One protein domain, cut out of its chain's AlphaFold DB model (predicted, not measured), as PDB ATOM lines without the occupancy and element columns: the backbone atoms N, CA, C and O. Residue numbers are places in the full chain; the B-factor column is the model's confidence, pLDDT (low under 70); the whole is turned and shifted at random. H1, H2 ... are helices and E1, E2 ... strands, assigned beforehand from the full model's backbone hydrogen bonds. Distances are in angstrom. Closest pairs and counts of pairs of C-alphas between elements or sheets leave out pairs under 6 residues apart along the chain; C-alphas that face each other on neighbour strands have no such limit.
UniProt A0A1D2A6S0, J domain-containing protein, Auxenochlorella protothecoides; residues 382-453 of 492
ATOM      1  N   GLU A 382       5.413 -89.406 -21.773       78.25
ATOM      2  CA  GLU A 382       5.171 -88.415 -22.828       78.25
ATOM      3  C   GLU A 382       5.217 -86.967 -22.282       78.25
ATOM      4  O   GLU A 382       4.557 -86.670 -21.272       78.25
ATOM      5  N   PRO A 383       5.966 -86.040 -22.919       80.06
ATOM      6  CA  PRO A 383       6.912 -86.282 -24.014       80.06
ATOM      7  C   PRO A 383       8.138 -87.084 -23.551       80.06
ATOM      8  O   PRO A 383       8.608 -86.897 -22.420       80.06
ATOM      9  N   ALA A 384       8.669 -87.927 -24.443       81.56
ATOM     10  CA  ALA A 384       9.835 -88.764 -24.175       81.56
ATOM     11  C   ALA A 384      11.042 -87.936 -23.707       81.56
ATOM     12  O   ALA A 384      11.420 -86.934 -24.320       81.56
ATOM     13  N   ARG A 385      11.669 -88.376 -22.612       86.81
ATOM     14  CA  ARG A 385      12.884 -87.769 -22.056       86.81
ATOM     15  C   ARG A 385      14.026 -88.766 -22.124       86.81
ATOM     16  O   ARG A 385      13.838 -89.942 -21.819       86.81
ATOM     17  N   SER A 386      15.214 -88.293 -22.488       88.38
ATOM     18  CA  SER A 386      16.411 -89.124 -22.412       88.38
ATOM     19  C   SER A 386      16.835 -89.303 -20.947       88.38
ATOM     20  O   SER A 386      16.716 -88.356 -20.163       88.38
ATOM     21  N   PRO A 387      17.388 -90.467 -20.560       89.56
ATOM     22  CA  PRO A 387      17.891 -90.687 -19.202       89.56
ATOM     23  C   PRO A 387      18.931 -89.655 -18.756       89.56
ATOM     24  O   PRO A 387      19.035 -89.370 -17.571       89.56
ATOM     25  N   ALA A 388      19.666 -89.042 -19.690       85.94
ATOM     26  CA  ALA A 388      20.647 -87.996 -19.401       85.94
ATOM     27  C   ALA A 388      20.033 -86.695 -18.837       85.94
ATOM     28  O   ALA A 388      20.743 -85.927 -18.190       85.94
ATOM     29  N   ALA A 389      18.740 -86.445 -19.065       87.94
ATOM     30  CA  ALA A 389      18.037 -85.236 -18.635       87.94
ATOM     31  C   ALA A 389      16.567 -85.542 -18.282       87.94
ATOM     32  O   ALA A 389      15.640 -84.869 -18.739       87.94
ATOM     33  N   ALA A 390      16.344 -86.598 -17.497       88.44
ATOM     34  CA  ALA A 390      15.006 -87.105 -17.206       88.44
ATOM     35  C   ALA A 390      14.382 -86.497 -15.941       88.44
ATOM     36  O   ALA A 390      13.225 -86.063 -15.997       88.44
ATOM     37  N   ARG A 391      15.139 -86.456 -14.829       89.31
ATOM     38  CA  ARG A 391      14.636 -86.035 -13.512       89.31
ATOM     39  C   ARG A 391      14.635 -84.522 -13.384       89.31
ATOM     40  O   ARG A 391      15.701 -83.915 -13.395       89.31
ATOM     41  N   ARG A 392      13.466 -83.916 -13.194       87.94
ATOM     42  CA  ARG A 392      13.348 -82.473 -12.928       87.94
ATOM     43  C   ARG A 392      13.840 -82.116 -11.531       87.94
ATOM     44  O   ARG A 392      13.620 -82.868 -10.584       87.94
ATOM     45  N   CYS A 393      14.468 -80.951 -11.422       86.81
ATOM     46  CA  CYS A 393      14.954 -80.417 -10.160       86.81
ATOM     47  C   CYS A 393      14.514 -78.969  -9.966       86.81
ATOM     48  O   CYS A 393      14.820 -78.112 -10.795       86.81
ATOM     49  N   ASP A 394      13.830 -78.699  -8.855       83.69
ATOM     50  CA  ASP A 394      13.386 -77.345  -8.508       83.69
ATOM     51  C   ASP A 394      14.503 -76.530  -7.823       83.69
ATOM     52  O   ASP A 394      14.516 -75.300  -7.905       83.69
ATOM     53  N   GLU A 395      15.489 -77.199  -7.215       82.62
ATOM     54  CA  GLU A 395      16.620 -76.570  -6.512       82.62
ATOM     55  C   GLU A 395      17.673 -75.989  -7.472       82.62
ATOM     56  O   GLU A 395      18.336 -75.002  -7.154       82.62
ATOM     57  N   CYS A 396      17.813 -76.561  -8.672       83.44
ATOM     58  CA  CYS A 396      18.790 -76.128  -9.678       83.44
ATOM     59  C   CYS A 396      18.273 -75.035 -10.628       83.44
ATOM     60  O   CYS A 396      18.969 -74.663 -11.574       83.44
ATOM     61  N   GLY A 397      17.077 -74.498 -10.372       74.81
ATOM     62  CA  GLY A 397      16.445 -73.456 -11.175       74.81
ATOM     63  C   GLY A 397      15.378 -73.981 -12.140       74.81
ATOM     64  O   GLY A 397      15.241 -75.179 -12.383       74.81
ATOM     65  N   ARG A 398      14.577 -73.063 -12.700       70.88
ATOM     66  CA  ARG A 398      13.417 -73.415 -13.538       70.88
ATOM     67  C   ARG A 398      13.834 -74.220 -14.770       70.88
ATOM     68  O   ARG A 398      14.476 -73.688 -15.669       70.88
ATOM     69  N   GLY A 399      13.373 -75.468 -14.834       70.56
ATOM     70  CA  GLY A 399      13.572 -76.350 -15.985       70.56
ATOM     71  C   GLY A 399      14.877 -77.146 -15.965       70.56
ATOM     72  O   GLY A 399      15.170 -77.810 -16.956       70.56
ATOM     73  N   ALA A 400      15.640 -77.113 -14.867       81.38
ATOM     74  CA  ALA A 400      16.804 -77.973 -14.710       81.38
ATOM     75  C   ALA A 400      16.386 -79.452 -14.652       81.38
ATOM     76  O   ALA A 400      15.414 -79.818 -13.981       81.38
ATOM     77  N   ALA A 401      17.129 -80.301 -15.362       87.31
ATOM     78  CA  ALA A 401      16.941 -81.743 -15.358       87.31
ATOM     79  C   ALA A 401      18.281 -82.463 -15.176       87.31
ATOM     80  O   ALA A 401      19.301 -82.038 -15.720       87.31
ATOM     81  N   HIS A 402      18.272 -83.553 -14.414       87.06
ATOM     82  CA  HIS A 402      19.444 -84.360 -14.109       87.06
ATOM     83  C   HIS A 402      19.384 -85.726 -14.781       87.06
ATOM     84  O   HIS A 402      18.312 -86.254 -15.101       87.06
ATOM     85  N   ALA A 403      20.575 -86.297 -14.941       87.88
ATOM     86  CA  ALA A 403      20.740 -87.659 -15.393       87.88
ATOM     87  C   ALA A 403      20.212 -88.652 -14.353       87.88
ATOM     88  O   ALA A 403      20.377 -88.471 -13.144       87.88
ATOM     89  N   VAL A 404      19.613 -89.719 -14.857       88.25
ATOM     90  CA  VAL A 404      19.005 -90.806 -14.102       88.25
ATOM     91  C   VAL A 404      19.671 -92.112 -14.518       88.25
ATOM     92  O   VAL A 404      20.032 -92.289 -15.684       88.25
ATOM     93  N   ARG A 405      19.882 -93.015 -13.559       87.00
ATOM     94  CA  ARG A 405      20.473 -94.334 -13.801       87.00
ATOM     95  C   ARG A 405      19.410 -95.377 -14.119       87.00
ATOM     96  O   ARG A 405      18.252 -95.248 -13.742       87.00
ATOM     97  N   GLU A 406      19.845 -96.451 -14.756       86.50
ATOM     98  CA  GLU A 406      19.024 -97.639 -14.970       86.50
ATOM     99  C   GLU A 406      18.528 -98.225 -13.631       86.50
ATOM    100  O   GLU A 406      19.303 -98.334 -12.678       86.50
ATOM    101  N   GLY A 407      17.236 -98.556 -13.551       82.88
ATOM    102  CA  GLY A 407      16.567 -99.046 -12.340       82.88
ATOM    103  C   GLY A 407      16.257 -97.971 -11.290       82.88
ATOM    104  O   GLY A 407      15.772 -98.285 -10.203       82.88
ATOM    105  N   GLU A 408      16.548 -96.700 -11.570       86.88
ATOM    106  CA  GLU A 408      16.288 -95.604 -10.642       86.88
ATOM    107  C   GLU A 408      14.812 -95.180 -10.681       86.88
ATOM    108  O   GLU A 408      14.224 -95.045 -11.754       86.88
ATOM    109  N   VAL A 409      14.231 -94.936  -9.502       87.38
ATOM    110  CA  VAL A 409      12.835 -94.507  -9.319       87.38
ATOM    111  C   VAL A 409      12.806 -93.170  -8.582       87.38
ATOM    112  O   VAL A 409      13.612 -92.967  -7.675       87.38
ATOM    113  N   TRP A 410      11.929 -92.242  -8.963       88.38
ATOM    114  CA  TRP A 410      11.812 -90.930  -8.318       88.38
ATOM    115  C   TRP A 410      10.400 -90.350  -8.437       88.38
ATOM    116  O   TRP A 410       9.564 -90.838  -9.196       88.38
ATOM    117  N   LEU A 411      10.143 -89.288  -7.669       87.00
ATOM    118  CA  LEU A 411       8.862 -88.586  -7.644       87.00
ATOM    119  C   LEU A 411       8.978 -87.218  -8.321       87.00
ATOM    120  O   LEU A 411       9.872 -86.428  -8.008       87.00
ATOM    121  N   GLU A 412       8.033 -86.922  -9.210       85.44
ATOM    122  CA  GLU A 412       7.890 -85.610  -9.838       85.44
ATOM    123  C   GLU A 412       6.500 -85.032  -9.618       85.44
ATOM    124  O   GLU A 412       5.495 -85.742  -9.597       85.44
ATOM    125  N   ARG A 413       6.434 -83.706  -9.532       79.38
ATOM    126  CA  ARG A 413       5.168 -82.976  -9.570       79.38
ATOM    127  C   ARG A 413       4.900 -82.526 -11.004       79.38
ATOM    128  O   ARG A 413       5.615 -81.672 -11.533       79.38
ATOM    129  N   ARG A 414       3.863 -83.075 -11.648       68.25
ATOM    130  CA  ARG A 414       3.412 -82.572 -12.951       68.25
ATOM    131  C   ARG A 414       2.515 -81.363 -12.744       68.25
ATOM    132  O   ARG A 414       1.389 -81.480 -12.267       68.25
ATOM    133  N   TYR A 415       3.003 -80.205 -13.171       56.94
ATOM    134  CA  TYR A 415       2.161 -79.029 -13.311       56.94
ATOM    135  C   TYR A 415       1.378 -79.133 -14.619       56.94
ATOM    136  O   TYR A 415       1.960 -79.063 -15.705       56.94
ATOM    137  N   ASN A 416       0.061 -79.295 -14.537       50.03
ATOM    138  CA  ASN A 416      -0.818 -79.086 -15.679       50.03
ATOM    139  C   ASN A 416      -1.825 -77.968 -15.341       50.03
ATOM    140  O   ASN A 416      -2.129 -77.700 -14.183       50.03
ATOM    141  N   ARG A 417      -2.294 -77.239 -16.360       38.97
ATOM    142  CA  ARG A 417      -3.123 -76.028 -16.185       38.97
ATOM    143  C   ARG A 417      -4.567 -76.328 -15.740       38.97
ATOM    144  O   ARG A 417      -5.290 -75.395 -15.401       38.97
ATOM    145  N   TRP A 418      -4.978 -77.597 -15.753       40.47
ATOM    146  CA  TRP A 418      -6.373 -78.041 -15.611       40.47
ATOM    147  C   TRP A 418      -6.616 -78.968 -14.403       40.47
ATOM    148  O   TRP A 418      -7.764 -79.239 -14.070       40.47
ATOM    149  N   SER A 419      -5.559 -79.413 -13.717       43.25
ATOM    150  CA  SER A 419      -5.570 -80.241 -12.511       43.25
ATOM    151  C   SER A 419      -4.417 -79.817 -11.592       43.25
ATOM    152  O   SER A 419      -3.273 -79.740 -12.045       43.25
ATOM    153  N   PRO A 420      -4.676 -79.569 -10.299       43.69
ATOM    154  CA  PRO A 420      -3.611 -79.296  -9.345       43.69
ATOM    155  C   PRO A 420      -2.691 -80.522  -9.218       43.69
ATOM    156  O   PRO A 420      -3.170 -81.643  -9.075       43.69
ATOM    157  N   ASP A 421      -1.383 -80.279  -9.325       54.16
ATOM    158  CA  ASP A 421      -0.256 -81.123  -8.908       54.16
ATOM    159  C   ASP A 421      -0.500 -82.640  -8.882       54.16
ATOM    160  O   ASP A 421      -0.576 -83.256  -7.816       54.16
ATOM    161  N   THR A 422      -0.570 -83.272 -10.056       67.75
ATOM    162  CA  THR A 422      -0.529 -84.736 -10.110       67.75
ATOM    163  C   THR A 422       0.886 -85.181  -9.756       67.75
ATOM    164  O   THR A 422       1.845 -84.894 -10.481       67.75
ATOM    165  N   LEU A 423       1.023 -85.831  -8.601       79.00
ATOM    166  CA  LEU A 423       2.249 -86.522  -8.229       79.00
ATOM    167  C   LEU A 423       2.415 -87.728  -9.147       79.00
ATOM    168  O   LEU A 423       1.500 -88.539  -9.281       79.00
ATOM    169  N   CYS A 424       3.577 -87.822  -9.778       84.38
ATOM    170  CA  CYS A 424       3.941 -88.941 -10.625       84.38
ATOM    171  C   CYS A 424       5.124 -89.681 -10.019       84.38
ATOM    172  O   CYS A 424       6.083 -89.057  -9.560       84.38
ATOM    173  N   MET A 425       5.069 -91.007 -10.074       86.81
ATOM    174  CA  MET A 425       6.206 -91.866  -9.774       86.81
ATOM    175  C   MET A 425       6.776 -92.368 -11.093       86.81
ATOM    176  O   MET A 425       6.068 -92.984 -11.888       86.81
ATOM    177  N   LEU A 426       8.038 -92.037 -11.347       89.50
ATOM    178  CA  LEU A 426       8.726 -92.333 -12.598       89.50
ATOM    179  C   LEU A 426       9.874 -93.300 -12.339       89.50
ATOM    180  O   LEU A 426      10.515 -93.231 -11.290       89.50
ATOM    181  N   CYS A 427      10.169 -94.157 -13.311       90.19
ATOM    182  CA  CYS A 427      11.336 -95.031 -13.265       90.19
ATOM    183  C   CYS A 427      12.095 -95.047 -14.594       90.19
ATOM    184  O   CYS A 427      11.514 -94.834 -15.658       90.19
ATOM    185  N   CYS A 428      13.399 -95.316 -14.540       89.19
ATOM    186  CA  CYS A 428      14.213 -95.569 -15.724       89.19
ATOM    187  C   CYS A 428      14.385 -97.077 -15.900       89.19
ATOM    188  O   CYS A 428      14.986 -97.722 -15.041       89.19
ATOM    189  N   LEU A 429      13.852 -97.621 -16.993       85.12
ATOM    190  CA  LEU A 429      13.974 -99.028 -17.365       85.12
ATOM    191  C   LEU A 429      14.307 -99.137 -18.854       85.12
ATOM    192  O   LEU A 429      13.676 -98.483 -19.690       85.12
ATOM    193  N   GLU A 430      15.294 -99.964 -19.173       82.94
ATOM    194  CA  GLU A 430      15.854-100.209 -20.502       82.94
ATOM    195  C   GLU A 430      16.253 -98.922 -21.232       82.94
ATOM    196  O   GLU A 430      15.972 -98.724 -22.416       82.94
ATOM    197  N   GLY A 431      16.872 -97.988 -20.504       82.88
ATOM    198  CA  GLY A 431      17.289 -96.704 -21.064       82.88
ATOM    199  C   GLY A 431      16.129 -95.787 -21.475       82.88
ATOM    200  O   GLY A 431      16.346 -94.826 -22.217       82.88
ATOM    201  N   ARG A 432      14.903 -96.049 -21.002       87.38
ATOM    202  CA  ARG A 432      13.723 -95.197 -21.199       87.38
ATOM    203  C   ARG A 432      13.074 -94.830 -19.871       87.38
ATOM    204  O   ARG A 432      13.205 -95.541 -18.879       87.38
ATOM    205  N   VAL A 433      12.360 -93.708 -19.863       89.88
ATOM    206  CA  VAL A 433      11.612 -93.237 -18.692       89.88
ATOM    207  C   VAL A 433      10.158 -93.674 -18.797       89.88
ATOM    208  O   VAL A 433       9.503 -93.425 -19.810       89.88
ATOM    209  N   TRP A 434       9.658 -94.276 -17.726       89.12
ATOM    210  CA  TRP A 434       8.314 -94.822 -17.619       89.12
ATOM    211  C   TRP A 434       7.540 -94.134 -16.500       89.12
ATOM    212  O   TRP A 434       8.116 -93.740 -15.485       89.12
ATOM    213  N   ASP A 435       6.232 -94.002 -16.692       88.00
ATOM    214  CA  ASP A 435       5.284 -93.595 -15.664       88.00
ATOM    215  C   ASP A 435       4.713 -94.843 -14.981       88.00
ATOM    216  O   ASP A 435       4.041 -95.659 -15.617       88.00
ATOM    217  N   MET A 436       5.003 -94.986 -13.686       86.38
ATOM    218  CA  MET A 436       4.548 -96.087 -12.833       86.38
ATOM    219  C   MET A 436       3.591 -95.623 -11.731       86.38
ATOM    220  O   MET A 436       3.411 -96.307 -10.723       86.38
ATOM    221  N   SER A 437       2.966 -94.454 -11.903       84.38
ATOM    222  CA  SER A 437       2.076 -93.867 -10.894       84.38
ATOM    223  C   SER A 437       0.893 -94.778 -10.553       84.38
ATOM    224  O   SER A 437       0.442 -94.807  -9.413       84.38
ATOM    225  N   GLU A 438       0.403 -95.558 -11.516       80.62
ATOM    226  CA  GLU A 438      -0.699 -96.500 -11.305       80.62
ATOM    227  C   GLU A 438      -0.306 -97.625 -10.331       80.62
ATOM    228  O   GLU A 438      -0.972 -97.832  -9.313       80.62
ATOM    229  N   SER A 439       0.838 -98.271 -10.578       79.19
ATOM    230  CA  SER A 439       1.409 -99.290  -9.691       79.19
ATOM    231  C   SER A 439       1.716 -98.722  -8.307       79.19
ATOM    232  O   SER A 439       1.372 -99.322  -7.291       79.19
ATOM    233  N   ALA A 440       2.293 -97.519  -8.257       80.00
ATOM    234  CA  ALA A 440       2.618 -96.842  -7.008       80.00
ATOM    235  C   ALA A 440       1.373 -96.517  -6.166       80.00
ATOM    236  O   ALA A 440       1.406 -96.606  -4.937       80.00
ATOM    237  N   HIS A 441       0.250 -96.181  -6.810       81.00
ATOM    238  CA  HIS A 441      -1.021 -95.983  -6.121       81.00
ATOM    239  C   HIS A 441      -1.552 -97.287  -5.528       81.00
ATOM    240  O   HIS A 441      -2.002 -97.300  -4.381       81.00
ATOM    241  N   CYS A 442      -1.449 -98.390  -6.270       79.81
ATOM    242  CA  CYS A 442      -1.867 -99.701  -5.788       79.81
ATOM    243  C   CYS A 442      -1.028-100.195  -4.598       79.81
ATOM    244  O   CYS A 442      -1.566-100.811  -3.679       79.81
ATOM    245  N   GLU A 443       0.275 -99.915  -4.591       79.00
ATOM    246  CA  GLU A 443       1.176-100.250  -3.480       79.00
ATOM    247  C   GLU A 443       1.021 -99.314  -2.266       79.00
ATOM    248  O   GLU A 443       1.639 -99.542  -1.226       79.00
ATOM    249  N   GLY A 444       0.183 -98.275  -2.363       72.94
ATOM    250  CA  GLY A 444      -0.045 -97.314  -1.282       72.94
ATOM    251  C   GLY A 444       1.083 -96.293  -1.110       72.94
ATOM    252  O   GLY A 444       1.154 -95.617  -0.087       72.94
ATOM    253  N   LEU A 445       1.955 -96.125  -2.108       72.69
ATOM    254  CA  LEU A 445       3.133 -95.248  -2.025       72.69
ATOM    255  C   LEU A 445       2.788 -93.747  -2.008       72.69
ATOM    256  O   LEU A 445       3.644 -92.925  -1.690       72.69
ATOM    257  N   PHE A 446       1.538 -93.385  -2.311       70.19
ATOM    258  CA  PHE A 446       1.030 -92.011  -2.217       70.19
ATOM    259  C   PHE A 446       0.279 -91.709  -0.909       70.19
ATOM    260  O   PHE A 446      -0.364 -90.662  -0.806       70.19
ATOM    261  N   GLU A 447       0.311 -92.592   0.096       68.12
ATOM    262  CA  GLU A 447      -0.273 -92.264   1.401       68.12
ATOM    263  C   GLU A 447       0.458 -91.072   2.048       68.12
ATOM    264  O   GLU A 447       1.683 -90.946   1.995       68.12
ATOM    265  N   ALA A 448      -0.319 -90.162   2.646       56.06
ATOM    266  CA  ALA A 448       0.150 -88.849   3.100       56.06
ATOM    267  C   ALA A 448       1.296 -88.909   4.126       56.06
ATOM    268  O   ALA A 448       2.083 -87.966   4.213       56.06
ATOM    269  N   ASP A 449       1.397 -90.008   4.874       56.91
ATOM    270  CA  ASP A 449       2.446 -90.219   5.869       56.91
ATOM    271  C   ASP A 449       3.796 -90.561   5.219       56.91
ATOM    272  O   ASP A 449       4.822 -90.073   5.675       56.91
ATOM    273  N   LEU A 450       3.802 -91.308   4.106       55.72
ATOM    274  CA  LEU A 450       5.011 -91.615   3.330       55.72
ATOM    275  C   LEU A 450       5.487 -90.393   2.535       55.72
ATOM    276  O   LEU A 450       6.677 -90.099   2.491       55.72
ATOM    277  N   LEU A 451       4.561 -89.634   1.946       61.09
ATOM    278  CA  LEU A 451       4.884 -88.461   1.123       61.09
ATOM    279  C   LEU A 451       5.473 -87.277   1.905       61.09
ATOM    280  O   LEU A 451       6.064 -86.390   1.294       61.09
ATOM    281  N   ARG A 452       5.326 -87.234   3.236       60.19
ATOM    282  CA  ARG A 452       5.947 -86.192   4.075       60.19
ATOM    283  C   ARG A 452       7.468 -86.298   4.135       60.19
ATOM    284  O   ARG A 452       8.122 -85.276   4.327       60.19
ATOM    285  N   ASP A 453       8.006 -87.498   3.934       59.44
ATOM    286  CA  ASP A 453       9.431 -87.784   4.103       59.44
ATOM    287  C   ASP A 453      10.222 -87.737   2.784       59.44
ATOM    288  O   ASP A 453      11.456 -87.750   2.803       59.44
TER     289      ASP A 453
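What this domain is: This is residues 382 to 453 of the 492 residues of the protein "J domain-containing protein" of Auxenochlorella protothecoides (UniProt A0A1D2A6S0). A small antiparallel sheet of three strands, E3, E4 and E5, makes the core, with E3 and E4 forming its long hairpin; a second, smaller hairpin, E1 and E2, stands near E3. Two short helices end the picture: H1 stands up over E4, and H2 lies farther out, apart from the strands and from H1. Residues 394 to 399, in the link from E1 to E2, stand free. The printed part has 72 residues with five named strands and then two named helices, in the order E1 E2 E3 E4 E5 H1 H2; the class is mixed, with under half of the residues in named elements. The whole is compact, with a radius of gyration of the C-alphas of 12.5 A and spans of 30 by 27 by 24 A.

How they stand to each other: Begin with E4, residues 422 to 429, the inner strand of the sheet. On one side look for E3, residues 409 to 414, antiparallel to it at 145 degrees, with N 412 and O 424 2.9 A apart, within hydrogen-bond range. On the other side is E5, residues 432 to 435, antiparallel at 148 degrees, with N 434 and O 427 2.8 A apart, also within range. E3, E4 and E5 form a meander, each strand the antiparallel neighbour of the one before. Outward from E3, find the hairpin of E1, residues 391 to 393, and E2, residues 400 to 402, antiparallel at 137 degrees, where N 402 and O 391 are 2.8 A apart. The closest C-alphas of E1 and E3 are those of Arg 392 and Glu 412, 7.0 A apart. H1, residues 437 to 442, is on the sheet over E4, with a height over the sheet of 8.5 A, and stands up from it at 77 degrees; its closest C-alphas to E4 are Ser 437 and Met 425, 4.7 A apart. H2, residues 448 to 451, is not on the sheet, and H1 and H2 are apart. In H1 every O i to N i+4 pair is within hydrogen-bond range; H2 is too short for such a pair.

Where its parts are: Find C-alpha 422 at (-0.529, -84.736, -10.110); from there E4 runs 21.6 A to C-alpha 429 at (13.974, -99.028, -17.365). E3 is 15.6 A long and E5 10.2 A, while E1 and E2 have three residues each. H1 covers six residues and H2 four, ending at C-alpha 451 at (4.884, -88.461, 1.123).

The domain as a whole: The C-alphas farthest apart are those of Gly 397 and Cys 442, at 32.5 A. The printed part has no cut, and no link is long; the links E4 to E5, E5 to H1 and H1 to H2 are tight. The mean pLDDT of the printed part is 77.4, and it is under 70 at residues 414 to 422, of which 414 belongs to E3 and 422 to E4, and at residues 447 to 453, of which 448 to 451 belong to H2.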